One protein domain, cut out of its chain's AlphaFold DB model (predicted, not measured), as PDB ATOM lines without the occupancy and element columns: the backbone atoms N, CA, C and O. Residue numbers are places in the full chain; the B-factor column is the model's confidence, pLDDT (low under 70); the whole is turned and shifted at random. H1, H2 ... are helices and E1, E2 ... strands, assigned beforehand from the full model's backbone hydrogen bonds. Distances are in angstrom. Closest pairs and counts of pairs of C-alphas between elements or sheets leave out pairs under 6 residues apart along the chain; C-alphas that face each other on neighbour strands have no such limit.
ATOM      1  N   ILE A   4     115.105 136.064 149.244       81.06
ATOM      2  CA  ILE A   4     115.990 134.981 148.798       81.06
ATOM      3  C   ILE A   4     115.754 134.809 147.300       81.06
ATOM      4  O   ILE A   4     114.607 134.653 146.884       81.06
ATOM      5  N   LYS A   5     116.816 134.864 146.497       84.31
ATOM      6  CA  LYS A   5     116.752 134.622 145.053       84.31
ATOM      7  C   LYS A   5     117.734 133.515 144.692       84.31
ATOM      8  O   LYS A   5     118.916 133.613 145.009       84.31
ATOM      9  N   HIS A   6     117.233 132.468 144.050       86.19
ATOM     10  CA  HIS A   6     118.076 131.447 143.442       86.19
ATOM     11  C   HIS A   6     118.553 131.958 142.084       86.19
ATOM     12  O   HIS A   6     117.731 132.414 141.294       86.19
ATOM     13  N   ILE A   7     119.859 131.905 141.849       83.94
ATOM     14  CA  ILE A   7     120.507 132.325 140.610       83.94
ATOM     15  C   ILE A   7     121.070 131.064 139.957       83.94
ATOM     16  O   ILE A   7     121.937 130.389 140.523       83.94
ATOM     17  N   THR A   8     120.542 130.723 138.783       87.25
ATOM     18  CA  THR A   8     121.029 129.584 137.992       87.25
ATOM     19  C   THR A   8     122.387 129.903 137.363       87.25
ATOM     20  O   THR A   8     122.799 131.058 137.319       87.25
ATOM     21  N   LYS A   9     123.091 128.887 136.847       83.25
ATOM     22  CA  LYS A   9     124.386 129.096 136.172       83.25
ATOM     23  C   LYS A   9     124.282 130.052 134.979       83.25
ATOM     24  O   LYS A   9     125.155 130.894 134.799       83.25
ATOM     25  N   ASP A  10     123.204 129.949 134.206       83.12
ATOM     26  CA  ASP A  10     122.972 130.800 133.033       83.12
ATOM     27  C   ASP A  10     122.603 132.234 133.437       83.12
ATOM     28  O   ASP A  10     123.028 133.199 132.807       83.12
ATOM     29  N   GLU A  11     121.849 132.397 134.531       81.56
ATOM     30  CA  GLU A  11     121.536 133.721 135.078       81.56
ATOM     31  C   GLU A  11     122.778 134.382 135.694       81.56
ATOM     32  O   GLU A  11     122.973 135.584 135.533       81.56
ATOM     33  N   ALA A  12     123.652 133.604 136.343       81.75
ATOM     34  CA  ALA A  12     124.932 134.089 136.852       81.75
ATOM     35  C   ALA A  12     125.844 134.582 135.719       81.75
ATOM     36  O   ALA A  12     126.480 135.622 135.873       81.75
ATOM     37  N   LEU A  13     125.861 133.875 134.582       82.25
ATOM     38  CA  LEU A  13     126.612 134.280 133.394       82.25
ATOM     39  C   LEU A  13     126.100 135.610 132.837       82.25
ATOM     40  O   LEU A  13     126.887 136.529 132.659       82.25
ATOM     41  N   ARG A  14     124.778 135.760 132.678       82.56
ATOM     42  CA  ARG A  14     124.173 137.026 132.231       82.56
ATOM     43  C   ARG A  14     124.486 138.209 133.147       82.56
ATOM     44  O   ARG A  14     124.804 139.284 132.658       82.56
ATOM     45  N   ILE A  15     124.398 138.022 134.466       82.81
ATOM     46  CA  ILE A  15     124.748 139.080 135.432       82.81
ATOM     47  C   ILE A  15     126.231 139.451 135.292       82.81
ATOM     48  O   ILE A  15     126.580 140.626 135.340       82.81
ATOM     49  N   PHE A  16     127.101 138.460 135.084       81.44
ATOM     50  CA  PHE A  16     128.527 138.695 134.885       81.44
ATOM     51  C   PHE A  16     128.819 139.463 133.583       81.44
ATOM     52  O   PHE A  16     129.651 140.371 133.619       81.44
ATOM     53  N   GLU A  17     128.116 139.164 132.481       82.88
ATOM     54  CA  GLU A  17     128.189 139.929 131.217       82.88
ATOM     55  C   GLU A  17     127.780 141.387 131.410       82.88
ATOM     56  O   GLU A  17     128.477 142.287 130.944       82.88
ATOM     57  N   GLU A  18     126.667 141.628 132.107       82.88
ATOM     58  CA  GLU A  18     126.161 142.980 132.366       82.88
ATOM     59  C   GLU A  18     127.130 143.803 133.234       82.88
ATOM     60  O   GLU A  18     127.291 145.003 133.007       82.88
ATOM     61  N   GLU A  19     127.795 143.176 134.210       80.69
ATOM     62  CA  GLU A  19     128.707 143.863 135.137       80.69
ATOM     63  C   GLU A  19     130.132 144.051 134.580       80.69
ATOM     64  O   GLU A  19     130.796 145.023 134.945       80.69
ATOM     65  N   ASN A  20     130.617 143.145 133.722       81.44
ATOM     66  CA  ASN A  20     132.029 143.098 133.302       81.44
ATOM     67  C   ASN A  20     132.247 143.259 131.788       81.44
ATOM     68  O   ASN A  20     133.391 143.416 131.360       81.44
ATOM     69  N   GLY A  21     131.177 143.257 130.992       79.62
ATOM     70  CA  GLY A  21     131.228 143.333 129.534       79.62
ATOM     71  C   GLY A  21     131.393 141.966 128.861       79.62
ATOM     72  O   GLY A  21     132.049 141.060 129.377       79.62
ATOM     73  N   SER A  22     130.802 141.827 127.671       77.75
ATOM     74  CA  SER A  22     130.746 140.572 126.902       77.75
ATOM     75  C   SER A  22     132.123 140.037 126.488       77.75
ATOM     76  O   SER A  22     132.313 138.829 126.402       77.75
ATOM     77  N   GLU A  23     133.111 140.921 126.322       76.69
ATOM     78  CA  GLU A  23     134.477 140.562 125.911       76.69
ATOM     79  C   GLU A  23     135.170 139.611 126.895       76.69
ATOM     80  O   GLU A  23     136.023 138.826 126.494       76.69
ATOM     81  N   MET A  24     134.801 139.650 128.181       68.69
ATOM     82  CA  MET A  24     135.374 138.774 129.207       68.69
ATOM     83  C   MET A  24     134.842 137.333 129.105       68.69
ATOM     84  O   MET A  24     135.465 136.403 129.622       68.69
ATOM     85  N   ILE A  25     133.689 137.143 128.455       72.56
ATOM     86  CA  ILE A  25     133.005 135.848 128.338       72.56
ATOM     87  C   ILE A  25     133.444 135.098 127.090       72.56
ATOM     88  O   ILE A  25     133.608 133.883 127.145       72.56
ATOM     89  N   ASP A  26     133.751 135.817 126.013       73.06
ATOM     90  CA  ASP A  26     134.247 135.230 124.763       73.06
ATOM     91  C   ASP A  26     135.598 134.501 124.929       73.06
ATOM     92  O   ASP A  26     135.988 133.692 124.088       73.06
ATOM     93  N   ILE A  27     136.310 134.753 126.034       75.56
ATOM     94  CA  ILE A  27     137.583 134.111 126.402       75.56
ATOM     95  C   ILE A  27     137.366 132.770 127.136       75.56
ATOM     96  O   ILE A  27     138.311 132.001 127.324       75.56
ATOM     97  N   LEU A  28     136.143 132.484 127.590       74.19
ATOM     98  CA  LEU A  28     135.804 131.294 128.369       74.19
ATOM     99  C   LEU A  28     135.233 130.200 127.452       74.19
ATOM    100  O   LEU A  28     134.161 130.349 126.880       74.19
ATOM    101  N   GLU A  29     135.911 129.050 127.364       72.50
ATOM    102  CA  GLU A  29     135.439 127.894 126.574       72.50
ATOM    103  C   GLU A  29     134.161 127.240 127.146       72.50
ATOM    104  O   GLU A  29     133.434 126.548 126.434       72.50
ATOM    105  N   PHE A  30     133.876 127.440 128.438       75.44
ATOM    106  CA  PHE A  30     132.676 126.950 129.123       75.44
ATOM    107  C   PHE A  30     132.318 127.851 130.314       75.44
ATOM    108  O   PHE A  30     133.187 128.531 130.847       75.44
ATOM    109  N   ASN A  31     131.060 127.816 130.780       80.94
ATOM    110  CA  ASN A  31     130.588 128.593 131.937       80.94
ATOM    111  C   ASN A  31     131.126 128.010 133.267       80.94
ATOM    112  O   ASN A  31     130.637 126.957 133.705       80.94
ATOM    113  N   PRO A  32     132.087 128.671 133.949       79.12
ATOM    114  CA  PRO A  32     132.664 128.165 135.190       79.12
ATOM    115  C   PRO A  32     131.837 128.556 136.428       79.12
ATOM    116  O   PRO A  32     132.164 128.134 137.539       79.12
ATOM    117  N   LEU A  33     130.788 129.375 136.272       81.19
ATOM    118  CA  LEU A  33     130.081 129.987 137.391       81.19
ATOM    119  C   LEU A  33     129.153 128.973 138.088       81.19
ATOM    120  O   LEU A  33     128.336 128.307 137.437       81.19
ATOM    121  N   PRO A  34     129.243 128.835 139.424       78.94
ATOM    122  CA  PRO A  34     128.338 127.981 140.175       78.94
ATOM    123  C   PRO A  34     126.945 128.616 140.283       78.94
ATOM    124  O   PRO A  34     126.788 129.837 140.291       78.94
ATOM    125  N   ALA A  35     125.918 127.776 140.427       83.56
ATOM    126  CA  ALA A  35     124.609 128.257 140.855       83.56
ATOM    127  C   ALA A  35     124.721 128.790 142.290       83.56
ATOM    128  O   ALA A  35     125.433 128.212 143.115       83.56
ATOM    129  N   SER A  36     124.030 129.887 142.596       84.75
ATOM    130  CA  SER A  36     124.145 130.552 143.896       84.75
ATOM    131  C   SER A  36     122.788 130.968 144.452       84.75
ATOM    132  O   SER A  36     121.809 131.146 143.728       84.75
ATOM    133  N   ILE A  37     122.718 131.124 145.772       83.31
ATOM    134  CA  ILE A  37     121.537 131.648 146.460       83.31
ATOM    135  C   ILE A  37     121.895 133.026 147.007       83.31
ATOM    136  O   ILE A  37     122.689 133.153 147.939       83.31
ATOM    137  N   ARG A  38     121.288 134.075 146.444       82.69
ATOM    138  CA  ARG A  38     121.454 135.452 146.916       82.69
ATOM    139  C   ARG A  38     120.457 135.730 148.037       82.69
ATOM    140  O   ARG A  38     119.243 135.704 147.825       82.69
ATOM    141  N   ILE A  39     120.972 136.027 149.227       81.50
ATOM    142  CA  ILE A  39     120.171 136.337 150.415       81.50
ATOM    143  C   ILE A  39     120.316 137.823 150.740       81.50
ATOM    144  O   ILE A  39     121.402 138.290 151.070       81.50
ATOM    145  N   ASN A  40     119.207 138.563 150.713       79.56
ATOM    146  CA  ASN A  40     119.172 139.939 151.202       79.56
ATOM    147  C   ASN A  40     118.743 139.949 152.670       79.56
ATOM    148  O   ASN A  40     117.654 139.488 153.027       79.56
ATOM    149  N   LEU A  41     119.597 140.489 153.534       78.50
ATOM    150  CA  LEU A  41     119.322 140.648 154.961       78.50
ATOM    151  C   LEU A  41     118.575 141.962 155.239       78.50
ATOM    152  O   LEU A  41     118.688 142.927 154.480       78.50
ATOM    153  N   TYR A  42     117.807 141.999 156.333       74.19
ATOM    154  CA  TYR A  42     117.289 143.266 156.863       74.19
ATOM    155  C   TYR A  42     118.445 144.117 157.389       74.19
ATOM    156  O   TYR A  42     119.472 143.571 157.793       74.19
ATOM    157  N   ASP A  43     118.273 145.438 157.403       71.19
ATOM    158  CA  ASP A  43     119.341 146.378 157.764       71.19
ATOM    159  C   ASP A  43     119.880 146.134 159.185       71.19
ATOM    160  O   ASP A  43     121.080 146.219 159.419       71.19
ATOM    161  N   GLU A  44     119.029 145.669 160.102       68.81
ATOM    162  CA  GLU A  44     119.399 145.272 161.468       68.81
ATOM    163  C   GLU A  44     120.345 144.055 161.555       68.81
ATOM    164  O   GLU A  44     120.990 143.842 162.586       68.81
ATOM    165  N   TYR A  45     120.440 143.249 160.491       68.81
ATOM    166  CA  TYR A  45     121.326 142.083 160.389       68.81
ATOM    167  C   TYR A  45     122.548 142.336 159.496       68.81
ATOM    168  O   TYR A  45     123.374 141.438 159.353       68.81
ATOM    169  N   LYS A  46     122.704 143.543 158.931       72.50
ATOM    170  CA  LYS A  46     123.848 143.918 158.080       72.50
ATOM    171  C   LYS A  46     125.078 144.386 158.871       72.50
ATOM    172  O   LYS A  46     125.817 145.244 158.407       72.50
ATOM    173  N   SER A  47     125.284 143.831 160.062       75.75
ATOM    174  CA  SER A  47     126.487 144.095 160.853       75.75
ATOM    175  C   SER A  47     127.543 143.021 160.602       75.75
ATOM    176  O   SER A  47     127.169 141.860 160.410       75.75
ATOM    177  N   LYS A  48     128.835 143.377 160.637       77.12
ATOM    178  CA  LYS A  48     129.958 142.446 160.419       77.12
ATOM    179  C   LYS A  48     129.826 141.198 161.290       77.12
ATOM    180  O   LYS A  48     129.766 140.098 160.751       77.12
ATOM    181  N   ASP A  49     129.633 141.371 162.596       78.06
ATOM    182  CA  ASP A  49     129.526 140.258 163.551       78.06
ATOM    183  C   ASP A  49     128.322 139.347 163.275       78.06
ATOM    184  O   ASP A  49     128.363 138.136 163.502       78.06
ATOM    185  N   LYS A  50     127.214 139.924 162.797       81.31
ATOM    186  CA  LYS A  50     125.995 139.166 162.485       81.31
ATOM    187  C   LYS A  50     126.150 138.405 161.173       81.31
ATOM    188  O   LYS A  50     125.771 137.238 161.116       81.31
ATOM    189  N   ILE A  51     126.718 139.039 160.147       82.44
ATOM    190  CA  ILE A  51     126.987 138.402 158.853       82.44
ATOM    191  C   ILE A  51     128.020 137.284 159.020       82.44
ATOM    192  O   ILE A  51     127.826 136.207 158.465       82.44
ATOM    193  N   GLU A  52     129.062 137.492 159.826       82.50
ATOM    194  CA  GLU A  52     130.100 136.491 160.081       82.50
ATOM    195  C   GLU A  52     129.526 135.259 160.797       82.50
ATOM    196  O   GLU A  52     129.681 134.144 160.304       82.50
ATOM    197  N   LYS A  53     128.711 135.444 161.845       82.75
ATOM    198  CA  LYS A  53     127.989 134.335 162.509       82.75
ATOM    199  C   LYS A  53     127.038 133.583 161.577       82.75
ATOM    200  O   LYS A  53     126.909 132.359 161.660       82.75
ATOM    201  N   ILE A  54     126.342 134.308 160.701       83.00
ATOM    202  CA  ILE A  54     125.457 133.708 159.697       83.00
ATOM    203  C   ILE A  54     126.287 132.884 158.702       83.00
ATOM    204  O   ILE A  54     125.944 131.734 158.433       83.00
ATOM    205  N   SER A  55     127.403 133.432 158.219       82.69
ATOM    206  CA  SER A  55     128.336 132.756 157.312       82.69
ATOM    207  C   SER A  55     128.884 131.468 157.925       82.69
ATOM    208  O   SER A  55     128.803 130.411 157.304       82.69
ATOM    209  N   GLU A  56     129.361 131.517 159.169       83.06
ATOM    210  CA  GLU A  56     129.858 130.342 159.899       83.06
ATOM    211  C   GLU A  56     128.791 129.256 160.080       83.06
ATOM    212  O   GLU A  56     129.100 128.065 160.086       83.06
ATOM    213  N   THR A  57     127.526 129.651 160.229       83.50
ATOM    214  CA  THR A  57     126.411 128.702 160.349       83.50
ATOM    215  C   THR A  57     126.126 128.012 159.017       83.50
ATOM    216  O   THR A  57     125.868 126.810 158.994       83.50
ATOM    217  N   PHE A  58     126.208 128.744 157.904       81.12
ATOM    218  CA  PHE A  58     125.969 128.195 156.570       81.12
ATOM    219  C   PHE A  58     127.121 127.318 156.066       81.12
ATOM    220  O   PHE A  58     126.857 126.264 155.499       81.12
ATOM    221  N   VAL A  59     128.377 127.676 156.339       81.00
ATOM    222  CA  VAL A  59     129.552 126.873 155.934       81.00
ATOM    223  C   VAL A  59     129.581 125.491 156.609       81.00
ATOM    224  O   VAL A  59     130.161 124.551 156.079       81.00
ATOM    225  N   LYS A  60     128.900 125.313 157.751       83.19
ATOM    226  CA  LYS A  60     128.749 123.997 158.405       83.19
ATOM    227  C   LYS A  60     127.830 123.031 157.648       83.19
ATOM    228  O   LYS A  60     127.770 121.857 158.007       83.19
ATOM    229  N   ASN A  61     127.090 123.503 156.646       80.00
ATOM    230  CA  ASN A  61     126.228 122.660 155.832       80.00
ATOM    231  C   ASN A  61     127.042 122.024 154.684       80.00
ATOM    232  O   ASN A  61     127.571 122.760 153.855       80.00
ATOM    233  N   PRO A  62     127.096 120.683 154.568       77.12
ATOM    234  CA  PRO A  62     127.883 119.999 153.537       77.12
ATOM    235  C   PRO A  62     127.428 120.284 152.095       77.12
ATOM    236  O   PRO A  62     128.179 120.019 151.161       77.12
ATOM    237  N   TYR A  63     126.222 120.827 151.894       77.31
ATOM    238  CA  TYR A  63     125.710 121.225 150.577       77.31
ATOM    239  C   TYR A  63     126.104 122.657 150.169       77.31
ATOM    240  O   TYR A  63     125.734 123.102 149.084       77.31
ATOM    241  N   ILE A  64     126.820 123.398 151.024       77.69
ATOM    242  CA  ILE A  64     127.237 124.783 150.778       77.69
ATOM    243  C   ILE A  64     128.752 124.812 150.579       77.69
ATOM    244  O   ILE A  64     129.515 124.581 151.509       77.69
ATOM    245  N   THR A  65     129.187 125.105 149.351       76.38
ATOM    246  CA  THR A  65     130.612 125.159 148.992       76.38
ATOM    247  C   THR A  65     131.293 126.422 149.516       76.38
ATOM    248  O   THR A  65     132.400 126.349 150.040       76.38
ATOM    249  N   GLU A  66     130.638 127.579 149.393       78.56
ATOM    250  CA  GLU A  66     131.210 128.868 149.782       78.56
ATOM    251  C   GLU A  66     130.108 129.874 150.136       78.56
ATOM    252  O   GLU A  66     129.024 129.872 149.545       78.56
ATOM    253  N   VAL A  67     130.395 130.756 151.096       82.06
ATOM    254  CA  VAL A  67     129.558 131.915 151.427       82.06
ATOM    255  C   VAL A  67     130.367 133.177 151.153       82.06
ATOM    256  O   VAL A  67     131.171 133.610 151.974       82.06
ATOM    257  N   ALA A  68     130.145 133.775 149.984       79.94
ATOM    258  CA  ALA A  68     130.779 135.028 149.605       79.94
ATOM    259  C   ALA A  68     129.922 136.220 150.052       79.94
ATOM    260  O   ALA A  68     128.739 136.328 149.720       79.94
ATOM    261  N   TYR A  69     130.528 137.147 150.791       81.06
ATOM    262  CA  TYR A  69     129.944 138.449 151.096       81.06
ATOM    263  C   TYR A  69     131.033 139.526 151.033       81.06
ATOM    264  O   TYR A  69     132.203 139.236 151.295       81.06
ATOM    265  N   PRO A  70     130.692 140.782 150.698       75.44
ATOM    266  CA  PRO A  70     131.669 141.859 150.558       75.44
ATOM    267  C   PRO A  70     132.171 142.352 151.931       75.44
ATOM    268  O   PRO A  70     131.859 143.461 152.368       75.44
TER     269      PRO A  70
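Overview. This is residues 4 to 70 of the 202 residues of the protein "Cell division protein FtsX" of Bacteroidetes bacterium (UniProt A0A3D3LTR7). A narrow ribbon of two short antiparallel strands, E1 and E2, makes the middle, with one helix toward each end of the long axis: H1 at one end, H2 at the other. Residues 21 to 35 loop round beyond H1 and back to the ribbon, and residues 60 to 70 fold back beside H2. The printed part has 67 residues with two named strands and two named helices, in the order E1, H1, E2, H2; the class is mixed, helices and strands, with 33 residues in named elements, under half. The whole is loose, with a radius of gyration of the C-alphas of 14.5 A and spans of 39 by 27 by 17 A.

Along the chain. Find C-alpha 4 at (115.990, 134.981, 148.798); there E1, residues 4 to 7, begins. Its neighbour E2, residues 36 to 40, runs 12.9 A. Look next at C-alpha 9, at (124.386, 129.096, 136.172), where H1, residues 9 to 20, starts its 16.2 A. H2, residues 48 to 59, is also 16.2 A long and ends at C-alpha 59, at (129.552, 126.873, 155.934).

Arrangement. Look first at E1 and E2, antiparallel at 153 degrees: N 7 and O 36 are 2.8 A apart and N 38 and O 5 are 2.8 A apart, within hydrogen-bond range. The closest C-alphas of H1 and E2 are those of Lys 9 and Ser 36, 7.9 A apart. H2 is apart from H1 and from E1. In H1 and H2 every O i to N i+4 pair is within hydrogen-bond range.

Size, cuts and confidence. The two C-alphas farthest apart, those of Glu 29 and Glu 44, are 42.2 A from each other. The printed part has no cut. The link from H1 to E2, 15 residues, is long. Confidence is low, under 70, at residue 24 and residues 44 to 45; the mean pLDDT of the printed part is 79.5.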